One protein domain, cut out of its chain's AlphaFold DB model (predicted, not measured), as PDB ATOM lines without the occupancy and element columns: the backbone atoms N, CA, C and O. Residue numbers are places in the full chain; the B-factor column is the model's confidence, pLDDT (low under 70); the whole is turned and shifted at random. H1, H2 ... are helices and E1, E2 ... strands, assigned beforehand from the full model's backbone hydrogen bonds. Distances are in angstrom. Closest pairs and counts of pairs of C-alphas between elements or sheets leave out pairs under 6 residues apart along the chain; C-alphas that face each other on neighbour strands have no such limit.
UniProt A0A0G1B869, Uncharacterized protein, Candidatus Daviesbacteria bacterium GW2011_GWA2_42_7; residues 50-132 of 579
ATOM      1  N   THR A  50     -17.463  36.654  10.777       85.50
ATOM      2  CA  THR A  50     -18.663  37.217  11.420       85.50
ATOM      3  C   THR A  50     -19.904  36.663  10.730       85.50
ATOM      4  O   THR A  50     -20.039  36.809   9.519       85.50
ATOM      5  N   PHE A  51     -20.796  36.031  11.491       88.44
ATOM      6  CA  PHE A  51     -22.021  35.414  10.984       88.44
ATOM      7  C   PHE A  51     -23.244  36.288  11.289       88.44
ATOM      8  O   PHE A  51     -23.394  36.737  12.417       88.44
ATOM      9  N   SER A  52     -24.128  36.513  10.312       89.69
ATOM     10  CA  SER A  52     -25.333  37.343  10.462       89.69
ATOM     11  C   SER A  52     -26.594  36.560  10.094       89.69
ATOM     12  O   SER A  52     -26.811  36.229   8.928       89.69
ATOM     13  N   ALA A  53     -27.452  36.306  11.084       88.06
ATOM     14  CA  ALA A  53     -28.743  35.654  10.873       88.06
ATOM     15  C   ALA A  53     -29.744  36.479  10.033       88.06
ATOM     16  O   ALA A  53     -30.362  35.894   9.139       88.06
ATOM     17  N   PRO A  54     -29.895  37.809  10.221       87.56
ATOM     18  CA  PRO A  54     -30.723  38.613   9.325       87.56
ATOM     19  C   PRO A  54     -30.217  38.581   7.880       87.56
ATOM     20  O   PRO A  54     -31.020  38.476   6.958       87.56
ATOM     21  N   TYR A  55     -28.896  38.609   7.667       89.12
ATOM     22  CA  TYR A  55     -28.332  38.559   6.318       89.12
ATOM     23  C   TYR A  55     -28.544  37.195   5.648       89.12
ATOM     24  O   TYR A  55     -28.906  37.139   4.477       89.12
ATOM     25  N   ALA A  56     -28.404  36.093   6.393       89.75
ATOM     26  CA  ALA A  56     -28.742  34.762   5.889       89.75
ATOM     27  C   ALA A  56     -30.221  34.681   5.461       89.75
ATOM     28  O   ALA A  56     -30.511  34.230   4.354       89.75
ATOM     29  N   ARG A  57     -31.143  35.213   6.278       90.25
ATOM     30  CA  ARG A  57     -32.574  35.293   5.929       90.25
ATOM     31  C   ARG A  57     -32.844  36.174   4.715       90.25
ATOM     32  O   ARG A  57     -33.645  35.793   3.869       90.25
ATOM     33  N   TYR A  58     -32.172  37.320   4.608       87.62
ATOM     34  CA  TYR A  58     -32.267  38.209   3.447       87.62
ATOM     35  C   TYR A  58     -31.896  37.491   2.140       87.62
ATOM     36  O   TYR A  58     -32.527  37.713   1.111       87.62
ATOM     37  N   LEU A  59     -30.922  36.581   2.192       90.19
ATOM     38  CA  LEU A  59     -30.518  35.745   1.059       90.19
ATOM     39  C   LEU A  59     -31.425  34.518   0.834       90.19
ATOM     40  O   LEU A  59     -31.131  33.698  -0.032       90.19
ATOM     41  N   GLY A  60     -32.509  34.363   1.601       90.69
ATOM     42  CA  GLY A  60     -33.416  33.214   1.519       90.69
ATOM     43  C   GLY A  60     -32.850  31.919   2.113       90.69
ATOM     44  O   GLY A  60     -33.347  30.838   1.801       90.69
ATOM     45  N   LEU A  61     -31.809  32.007   2.946       92.31
ATOM     46  CA  LEU A  61     -31.140  30.865   3.569       92.31
ATOM     47  C   LEU A  61     -31.581  30.674   5.027       92.31
ATOM     48  O   LEU A  61     -31.939  31.627   5.720       92.31
ATOM     49  N   ASP A  62     -31.499  29.431   5.506       92.75
ATOM     50  CA  ASP A  62     -31.724  29.068   6.908       92.75
ATOM     51  C   ASP A  62     -30.477  29.414   7.756       92.75
ATOM     52  O   ASP A  62     -29.415  28.815   7.540       92.75
ATOM     53  N   PRO A  63     -30.564  30.362   8.711       91.19
ATOM     54  CA  PRO A  63     -29.412  30.803   9.498       91.19
ATOM     55  C   PRO A  63     -28.732  29.695  10.303       91.19
ATOM     56  O   PRO A  63     -27.507  29.692  10.420       91.19
ATOM     57  N   GLU A  64     -29.502  28.756  10.852       92.25
ATOM     58  CA  GLU A  64     -28.966  27.683  11.690       92.25
ATOM     59  C   GLU A  64     -28.114  26.734  10.834       92.25
ATOM     60  O   GLU A  64     -26.959  26.457  11.167       92.25
ATOM     61  N   LYS A  65     -28.615  26.356   9.650       91.12
ATOM     62  CA  LYS A  65     -27.878  25.507   8.695       91.12
ATOM     63  C   LYS A  65     -26.628  26.177   8.132       91.12
ATOM     64  O   LYS A  65     -25.602  25.518   7.946       91.12
ATOM     65  N   VAL A  66     -26.690  27.480   7.854       91.19
ATOM     66  CA  VAL A  66     -25.522  28.230   7.364       91.19
ATOM     67  C   VAL A  66     -24.436  28.275   8.436       91.19
ATOM     68  O   VAL A  66     -23.269  28.028   8.133       91.19
ATOM     69  N   LEU A  67     -24.803  28.539   9.693       89.50
ATOM     70  CA  LEU A  67     -23.844  28.544  10.794       89.50
ATOM     71  C   LEU A  67     -23.252  27.151  11.045       89.50
ATOM     72  O   LEU A  67     -22.048  27.042  11.276       89.50
ATOM     73  N   GLU A  68     -24.052  26.088  10.934       89.69
ATOM     74  CA  GLU A  68     -23.543  24.713  10.974       89.69
ATOM     75  C   GLU A  68     -22.513  24.440   9.877       89.69
ATOM     76  O   GLU A  68     -21.466  23.863  10.165       89.69
ATOM     77  N   SER A  69     -22.771  24.893   8.648       87.75
ATOM     78  CA  SER A  69     -21.855  24.721   7.511       87.75
ATOM     79  C   SER A  69     -20.550  25.502   7.725       87.75
ATOM     80  O   SER A  69     -19.456  25.000   7.475       87.75
ATOM     81  N   ILE A  70     -20.624  26.714   8.291       86.44
ATOM     82  CA  ILE A  70     -19.438  27.496   8.685       86.44
ATOM     83  C   ILE A  70     -18.607  26.751   9.742       86.44
ATOM     84  O   ILE A  70     -17.375  26.803   9.719       86.44
ATOM     85  N   ASN A  71     -19.267  26.063  10.671       82.44
ATOM     86  CA  ASN A  71     -18.595  25.350  11.749       82.44
ATOM     87  C   ASN A  71     -17.974  24.030  11.267       82.44
ATOM     88  O   ASN A  71     -16.816  23.749  11.562       82.44
ATOM     89  N   LYS A  72     -18.737  23.230  10.515       82.50
ATOM     90  CA  LYS A  72     -18.361  21.870  10.102       82.50
ATOM     91  C   LYS A  72     -17.529  21.850   8.822       82.50
ATOM     92  O   LYS A  72     -16.494  21.192   8.795       82.50
ATOM     93  N   ASP A  73     -17.942  22.593   7.797       83.25
ATOM     94  CA  ASP A  73     -17.335  22.506   6.463       83.25
ATOM     95  C   ASP A  73     -16.148  23.467   6.318       83.25
ATOM     96  O   ASP A  73     -15.111  23.104   5.765       83.25
ATOM     97  N   LEU A  74     -16.272  24.690   6.853       80.44
ATOM     98  CA  LEU A  74     -15.204  25.700   6.808       80.44
ATOM     99  C   LEU A  74     -14.237  25.633   8.003       80.44
ATOM    100  O   LEU A  74     -13.171  26.250   7.951       80.44
ATOM    101  N   ASN A  75     -14.583  24.897   9.068       80.56
ATOM    102  CA  ASN A  75     -13.764  24.695  10.274       80.56
ATOM    103  C   ASN A  75     -13.192  26.006  10.856       80.56
ATOM    104  O   ASN A  75     -11.996  26.133  11.163       80.56
ATOM    105  N   VAL A  76     -14.036  27.037  10.956       81.06
ATOM    106  CA  VAL A  76     -13.589  28.362  11.395       81.06
ATOM    107  C   VAL A  76     -13.361  28.384  12.905       81.06
ATOM    108  O   VAL A  76     -14.280  28.217  13.694       81.06
ATOM    109  N   LYS A  77     -12.130  28.697  13.328       77.88
ATOM    110  CA  LYS A  77     -11.717  28.664  14.747       77.88
ATOM    111  C   LYS A  77     -12.167  29.866  15.589       77.88
ATOM    112  O   LYS A  77     -12.074  29.816  16.815       77.88
ATOM    113  N   LEU A  78     -12.605  30.953  14.956       81.06
ATOM    114  CA  LEU A  78     -13.062  32.184  15.607       81.06
ATOM    115  C   LEU A  78     -14.319  32.687  14.894       81.06
ATOM    116  O   LEU A  78     -14.240  33.145  13.754       81.06
ATOM    117  N   ILE A  79     -15.462  32.613  15.577       83.25
ATOM    118  CA  ILE A  79     -16.761  33.029  15.036       83.25
ATOM    119  C   ILE A  79     -17.332  34.152  15.905       83.25
ATOM    120  O   ILE A  79     -17.411  34.044  17.133       83.25
ATOM    121  N   ARG A  80     -17.732  35.245  15.252       83.19
ATOM    122  CA  ARG A  80     -18.456  36.362  15.863       83.19
ATOM    123  C   ARG A  80     -19.934  36.275  15.498       83.19
ATOM    124  O   ARG A  80     -20.265  36.281  14.315       83.19
ATOM    125  N   ILE A  81     -20.797  36.270  16.512       85.25
ATOM    126  CA  ILE A  81     -22.258  36.322  16.361       85.25
ATOM    127  C   ILE A  81     -22.735  37.678  16.909       85.25
ATOM    128  O   ILE A  81     -22.618  37.919  18.117       85.25
ATOM    129  N   PRO A  82     -23.181  38.606  16.044       80.19
ATOM    130  CA  PRO A  82     -23.846  39.836  16.443       80.19
ATOM    131  C   PRO A  82     -25.245  39.537  16.980       80.19
ATOM    132  O   PRO A  82     -25.946  38.679  16.446       80.19
ATOM    133  N   VAL A  83     -25.659  40.284  17.998       82.75
ATOM    134  CA  VAL A  83     -27.054  40.315  18.445       82.75
ATOM    135  C   VAL A  83     -27.739  41.517  17.781       82.75
ATOM    136  O   VAL A  83     -27.121  42.568  17.598       82.75
ATOM    137  N   TYR A  84     -28.996  41.381  17.377       81.19
ATOM    138  CA  TYR A  84     -29.727  42.421  16.643       81.19
ATOM    139  C   TYR A  84     -30.842  42.979  17.525       81.19
ATOM    140  O   TYR A  84     -31.643  42.208  18.046       81.19
ATOM    141  N   TRP A  85     -30.844  44.297  17.763       79.75
ATOM    142  CA  TRP A  85     -31.730  44.940  18.748       79.75
ATOM    143  C   TRP A  85     -33.209  44.815  18.370       79.75
ATOM    144  O   TRP A  85     -34.042  44.491  19.205       79.75
ATOM    145  N   ASP A  86     -33.496  44.983  17.086       79.25
ATOM    146  CA  ASP A  86     -34.793  44.779  16.444       79.25
ATOM    147  C   ASP A  86     -35.300  43.329  16.521       79.25
ATOM    148  O   ASP A  86     -36.503  43.091  16.421       79.25
ATOM    149  N   GLU A  87     -34.409  42.357  16.739       82.12
ATOM    150  CA  GLU A  87     -34.793  40.959  16.951       82.12
ATOM    151  C   GLU A  87     -34.998  40.613  18.427       82.12
ATOM    152  O   GLU A  87     -35.886  39.811  18.729       82.12
ATOM    153  N   VAL A  88     -34.196  41.198  19.327       86.94
ATOM    154  CA  VAL A  88     -34.265  40.905  20.769       86.94
ATOM    155  C   VAL A  88     -35.277  41.757  21.524       86.94
ATOM    156  O   VAL A  88     -35.774  41.294  22.540       86.94
ATOM    157  N   GLU A  89     -35.608  42.959  21.053       87.44
ATOM    158  CA  GLU A  89     -36.626  43.848  21.631       87.44
ATOM    159  C   GLU A  89     -37.657  44.211  20.551       87.44
ATOM    160  O   GLU A  89     -37.720  45.338  20.060       87.44
ATOM    161  N   LYS A  90     -38.459  43.222  20.138       81.62
ATOM    162  CA  LYS A  90     -39.528  43.422  19.137       81.62
ATOM    163  C   LYS A  90     -40.616  44.371  19.640       81.62
ATOM    164  O   LYS A  90     -41.219  45.092  18.848       81.62
ATOM    165  N   GLU A  91     -40.854  44.367  20.950       84.38
ATOM    166  CA  GLU A  91     -41.723  45.312  21.642       84.38
ATOM    167  C   GLU A  91     -40.932  46.009  22.759       84.38
ATOM    168  O   GLU A  91     -40.182  45.333  23.472       84.38
ATOM    169  N   PRO A  92     -41.085  47.334  22.952       72.69
ATOM    170  CA  PRO A  92     -40.344  48.069  23.975       72.69
ATOM    171  C   PRO A  92     -40.512  47.456  25.372       72.69
ATOM    172  O   PRO A  92     -41.627  47.355  25.885       72.69
ATOM    173  N   GLY A  93     -39.400  47.076  26.003       81.88
ATOM    174  CA  GLY A  93     -39.377  46.467  27.334       81.88
ATOM    175  C   GLY A  93     -39.658  44.958  27.386       81.88
ATOM    176  O   GLY A  93     -39.659  44.402  28.486       81.88
ATOM    177  N   VAL A  94     -39.863  44.284  26.246       83.19
ATOM    178  CA  VAL A  94     -40.032  42.823  26.157       83.19
ATOM    179  C   VAL A  94     -38.844  42.216  25.412       83.19
ATOM    180  O   VAL A  94     -38.681  42.427  24.212       83.19
ATOM    181  N   TYR A  95     -38.024  41.438  26.125       82.81
ATOM    182  CA  TYR A  95     -36.780  40.872  25.592       82.81
ATOM    183  C   TYR A  95     -36.900  39.374  25.263       82.81
ATOM    184  O   TYR A  95     -37.274  38.583  26.128       82.81
ATOM    185  N   ASP A  96     -36.518  38.976  24.047       86.38
ATOM    186  CA  ASP A  96     -36.470  37.583  23.574       86.38
ATOM    187  C   ASP A  96     -35.087  37.248  22.987       86.38
ATOM    188  O   ASP A  96     -34.718  37.692  21.902       86.38
ATOM    189  N   PHE A  97     -34.313  36.426  23.702       86.38
ATOM    190  CA  PHE A  97     -32.974  35.991  23.280       86.38
ATOM    191  C   PHE A  97     -32.948  34.596  22.642       86.38
ATOM    192  O   PHE A  97     -31.881  34.135  22.236       86.38
ATOM    193  N   SER A  98     -34.102  33.941  22.473       86.06
ATOM    194  CA  SER A  98     -34.192  32.529  22.073       86.06
ATOM    195  C   SER A  98     -33.442  32.195  20.777       86.06
ATOM    196  O   SER A  98     -32.808  31.148  20.670       86.06
ATOM    197  N   THR A  99     -33.472  33.098  19.794       82.62
ATOM    198  CA  THR A  99     -32.754  32.929  18.518       82.62
ATOM    199  C   THR A  99     -31.241  33.058  18.705       82.62
ATOM    200  O   THR A  99     -30.475  32.287  18.131       82.62
ATOM    201  N   THR A 100     -30.798  33.998  19.543       84.56
ATOM    202  CA  THR A 100     -29.372  34.189  19.848       84.56
ATOM    203  C   THR A 100     -28.813  32.975  20.586       84.56
ATOM    204  O   THR A 100     -27.735  32.494  20.238       84.56
ATOM    205  N   ASP A 101     -29.564  32.444  21.552       86.38
ATOM    206  CA  ASP A 101     -29.163  31.277  22.339       86.38
ATOM    207  C   ASP A 101     -28.967  30.038  21.453       86.38
ATOM    208  O   ASP A 101     -27.929  29.379  21.540       86.38
ATOM    209  N   ARG A 102     -29.884  29.782  20.508       86.62
ATOM    210  CA  ARG A 102     -29.739  28.678  19.540       86.62
ATOM    211  C   ARG A 102     -28.494  28.814  18.672       86.62
ATOM    212  O   ARG A 102     -27.748  27.851  18.512       86.62
ATOM    213  N   LEU A 103     -28.232  30.008  18.136       87.00
ATOM    214  CA  LEU A 103     -27.044  30.251  17.309       87.00
ATOM    215  C   LEU A 103     -25.749  30.059  18.107       87.00
ATOM    216  O   LEU A 103     -24.762  29.548  17.577       87.00
ATOM    217  N   LEU A 104     -25.742  30.429  19.388       85.88
ATOM    218  CA  LEU A 104     -24.599  30.187  20.263       85.88
ATOM    219  C   LEU A 104     -24.374  28.705  20.516       85.88
ATOM    220  O   LEU A 104     -23.225  28.259  20.498       85.88
ATOM    221  N   ASP A 105     -25.439  27.946  20.745       87.12
ATOM    222  CA  ASP A 105     -25.332  26.510  20.971       87.12
ATOM    223  C   ASP A 105     -24.830  25.786  19.721       87.12
ATOM    224  O   ASP A 105     -23.900  24.984  19.822       87.12
ATOM    225  N   ILE A 106     -25.311  26.167  18.534       84.88
ATOM    226  CA  ILE A 106     -24.789  25.671  17.252       84.88
ATOM    227  C   ILE A 106     -23.306  26.022  17.097       84.88
ATOM    228  O   ILE A 106     -22.499  25.152  16.757       84.88
ATOM    229  N   ALA A 107     -22.909  27.263  17.388       82.56
ATOM    230  CA  ALA A 107     -21.513  27.670  17.285       82.56
ATOM    231  C   ALA A 107     -20.597  26.871  18.223       82.56
ATOM    232  O   ALA A 107     -19.493  26.519  17.816       82.56
ATOM    233  N   LYS A 108     -21.041  26.514  19.438       80.81
ATOM    234  CA  LYS A 108     -20.237  25.730  20.398       80.81
ATOM    235  C   LYS A 108     -19.912  24.320  19.901       80.81
ATOM    236  O   LYS A 108     -18.860  23.796  20.261       80.81
ATOM    237  N   THR A 109     -20.767  23.715  19.072       77.75
ATOM    238  CA  THR A 109     -20.601  22.310  18.639       77.75
ATOM    239  C   THR A 109     -19.299  22.027  17.875       77.75
ATOM    240  O   THR A 109     -18.798  20.909  17.935       77.75
ATOM    241  N   GLY A 110     -18.711  23.022  17.207       66.62
ATOM    242  CA  GLY A 110     -17.456  22.896  16.449       66.62
ATOM    243  C   GLY A 110     -16.192  23.341  17.193       66.62
ATOM    244  O   GLY A 110     -15.137  23.470  16.578       66.62
ATOM    245  N   ASN A 111     -16.271  23.606  18.505       62.50
ATOM    246  CA  ASN A 111     -15.139  24.061  19.330       62.50
ATOM    247  C   ASN A 111     -14.455  25.417  18.950       62.50
ATOM    248  O   ASN A 111     -13.266  25.589  19.247       62.50
ATOM    249  N   PRO A 112     -15.121  26.417  18.327       63.91
ATOM    250  CA  PRO A 112     -14.507  27.714  18.049       63.91
ATOM    251  C   PRO A 112     -14.419  28.597  19.302       63.91
ATOM    252  O   PRO A 112     -15.218  28.502  20.235       63.91
ATOM    253  N   LYS A 113     -13.488  29.557  19.295       65.56
ATOM    254  CA  LYS A 113     -13.514  30.679  20.240       65.56
ATOM    255  C   LYS A 113     -14.676  31.595  19.842       65.56
ATOM    256  O   LYS A 113     -14.619  32.249  18.805       65.56
ATOM    257  N   ILE A 114     -15.741  31.620  20.639       59.19
ATOM    258  CA  ILE A 114     -16.946  32.409  20.344       59.19
ATOM    259  C   ILE A 114     -16.803  33.792  20.964       59.19
ATOM    260  O   ILE A 114     -16.512  33.926  22.153       59.19
ATOM    261  N   THR A 115     -17.027  34.833  20.161       56.66
ATOM    262  CA  THR A 115     -17.115  36.206  20.668       56.66
ATOM    263  C   THR A 115     -18.550  36.688  20.533       56.66
ATOM    264  O   THR A 115     -19.015  36.951  19.422       56.66
ATOM    265  N   LEU A 116     -19.246  36.814  21.666       48.72
ATOM    266  CA  LEU A 116     -20.563  37.434  21.701       48.72
ATOM    267  C   LEU A 116     -20.393  38.939  21.512       48.72
ATOM    268  O   LEU A 116     -19.701  39.619  22.276       48.72
ATOM    269  N   SER A 117     -20.993  39.458  20.452       50.44
ATOM    270  CA  SER A 117     -21.023  40.881  20.179       50.44
ATOM    271  C   SER A 117     -22.432  41.357  20.461       50.44
ATOM    272  O   SER A 117     -23.259  41.322  19.563       50.44
ATOM    273  N   ASN A 118     -22.671  41.801  21.692       46.66
ATOM    274  CA  ASN A 118     -23.379  43.048  21.933       46.66
ATOM    275  C   ASN A 118     -23.091  43.574  23.335       46.66
ATOM    276  O   ASN A 118     -22.882  42.832  24.293       46.66
ATOM    277  N   THR A 119     -23.017  44.895  23.402       41.69
ATOM    278  CA  THR A 119     -22.823  45.696  24.608       41.69
ATOM    279  C   THR A 119     -21.393  45.679  25.157       41.69
ATOM    280  O   THR A 119     -20.761  46.726  25.118       41.69
ATOM    281  N   LEU A 120     -20.788  44.555  25.566       39.16
ATOM    282  CA  LEU A 120     -19.485  44.632  26.264       39.16
ATOM    283  C   LEU A 120     -18.280  44.936  25.365       39.16
ATOM    284  O   LEU A 120     -17.478  45.785  25.724       39.16
ATOM    285  N   ASN A 121     -18.150  44.311  24.191       43.47
ATOM    286  CA  ASN A 121     -17.050  44.633  23.270       43.47
ATOM    287  C   ASN A 121     -17.288  45.950  22.532       43.47
ATOM    288  O   ASN A 121     -16.336  46.652  22.249       43.47
ATOM    289  N   PHE A 122     -18.535  46.344  22.265       37.69
ATOM    290  CA  PHE A 122     -18.798  47.654  21.665       37.69
ATOM    291  C   PHE A 122     -18.563  48.782  22.670       37.69
ATOM    292  O   PHE A 122     -17.970  49.782  22.303       37.69
ATOM    293  N   ILE A 123     -18.926  48.603  23.944       44.59
ATOM    294  CA  ILE A 123     -18.634  49.569  25.009       44.59
ATOM    295  C   ILE A 123     -17.165  49.515  25.408       44.59
ATOM    296  O   ILE A 123     -16.603  50.563  25.649       44.59
ATOM    297  N   PHE A 124     -16.502  48.360  25.444       44.34
ATOM    298  CA  PHE A 124     -15.073  48.287  25.756       44.34
ATOM    299  C   PHE A 124     -14.222  48.775  24.587       44.34
ATOM    300  O   PHE A 124     -13.301  49.543  24.805       44.34
ATOM    301  N   THR A 125     -14.547  48.433  23.339       44.88
ATOM    302  CA  THR A 125     -13.891  49.010  22.163       44.88
ATOM    303  C   THR A 125     -14.270  50.473  21.996       44.88
ATOM    304  O   THR A 125     -13.377  51.236  21.694       44.88
ATOM    305  N   MET A 126     -15.495  50.933  22.276       41.72
ATOM    306  CA  MET A 126     -15.768  52.375  22.350       41.72
ATOM    307  C   MET A 126     -15.021  53.007  23.508       41.72
ATOM    308  O   MET A 126     -14.427  54.031  23.298       41.72
ATOM    309  N   LEU A 127     -14.950  52.439  24.704       48.59
ATOM    310  CA  LEU A 127     -14.242  53.058  25.826       48.59
ATOM    311  C   LEU A 127     -12.738  53.068  25.594       48.59
ATOM    312  O   LEU A 127     -12.117  54.073  25.879       48.59
ATOM    313  N   VAL A 128     -12.158  52.013  25.028       48.94
ATOM    314  CA  VAL A 128     -10.733  51.916  24.691       48.94
ATOM    315  C   VAL A 128     -10.426  52.764  23.463       48.94
ATOM    316  O   VAL A 128      -9.476  53.523  23.497       48.94
ATOM    317  N   PHE A 129     -11.241  52.731  22.411       42.09
ATOM    318  CA  PHE A 129     -11.057  53.554  21.214       42.09
ATOM    319  C   PHE A 129     -11.404  55.016  21.479       42.09
ATOM    320  O   PHE A 129     -10.733  55.864  20.930       42.09
ATOM    321  N   THR A 130     -12.366  55.348  22.340       43.84
ATOM    322  CA  THR A 130     -12.675  56.703  22.837       43.84
ATOM    323  C   THR A 130     -11.603  57.157  23.813       43.84
ATOM    324  O   THR A 130     -11.179  58.288  23.703       43.84
ATOM    325  N   PHE A 131     -11.066  56.311  24.692       50.25
ATOM    326  CA  PHE A 131      -9.919  56.654  25.541       50.25
ATOM    327  C   PHE A 131      -8.658  56.886  24.697       50.25
ATOM    328  O   PHE A 131      -8.015  57.920  24.840       50.25
ATOM    329  N   PHE A 132      -8.361  56.010  23.733       44.84
ATOM    330  CA  PHE A 132      -7.228  56.150  22.819       44.84
ATOM    331  C   PHE A 132      -7.430  57.258  21.783       44.84
ATOM    332  O   PHE A 132      -6.486  57.985  21.529       44.84
TER     333      PHE A 132
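This is residues 50 to 132 of the 579 residues of an uncharacterized protein of Candidatus Daviesbacteria bacterium GW2011_GWA2_42_7 (UniProt A0A0G1B869). Two short parallel strands, E1 and E2, lie side by side in the middle, and helix H4 packs near them while H2 runs beside H4 in the same direction. H1 makes a corner with H2, H3 follows closely after E1, and the last helix, H5, residues 120 to 132, sticks out as a free arm. The printed part has 83 residues with five named helices and two named strands, in the order H1, H2, E1, H3, H4, E2, H5; the sheet is E1 beside E2, and the class is mostly helix. It is only just compact, close to loose, with a radius of gyration of the C-alphas of 14.1 A and spans of 40 by 33 by 21 A.

Find C-alpha 53 at (-28.743, 35.654, 10.873), where H1 begins; it takes residues 53 to 58. H2 follows over residues 63 to 72, 14.2 A long. Next read E1, residues 78 to 82, 13.2 A from C-alpha 78 at (-13.062, 32.184, 15.607) to C-alpha 82. H3 is short, residues 85 to 88. H4 covers residues 98 to 108, 15.6 A, and E2 residues 113 to 117, 12.7 A. H5, residues 120 to 132, is 17.2 A long and ends at C-alpha 132, (-7.228, 56.150, 22.819).

Look first at E1 and E2, parallel neighbours at 19 degrees; N 115 and O 79 are 3.2 A apart and N 117 and O 81 are 3.2 A apart, within hydrogen-bond range. With H3 and H4 between them, they form a strand-helix-strand unit, two parallel neighbour strands joined through helices, with a right-handed crossover. The closest C-alphas of H4 and E1 are those of Ala 107 and Ile 79, 7.5 A apart; for H4 and E2 they are Ala 107 and Ile 114, 7.3 A. H2 and H4 touch, closest at the C-alphas of Glu 64 and Leu 103, 6.5 A, at a shallow tilt of 11 degrees, the same way. H1 and H2 touch only at the corner, closest at the C-alphas of Ala 53 and Pro 63, 5.1 A, at a steep tilt of 62 degrees, opposite ways. H3 and H4 are near each other, with 6 pairs of C-alphas within 10 A. H5 touches no helix. In H1, H2, H4 and H5 every O i to N i+4 pair is within hydrogen-bond range; H3 is too short for such a pair.

The two C-alphas farthest apart are those of Gly 60 and Phe 131, 41.0 A. Without residues 120 to 132, which stand free, the body spans 38 by 26 by 16 A. The printed part has no cut and no long link; the link from H3 to H4, 9 residues, is short, and the others between named elements are tight. The mean pLDDT of the printed part is 75.3, and residues 110 to 132 are under 70.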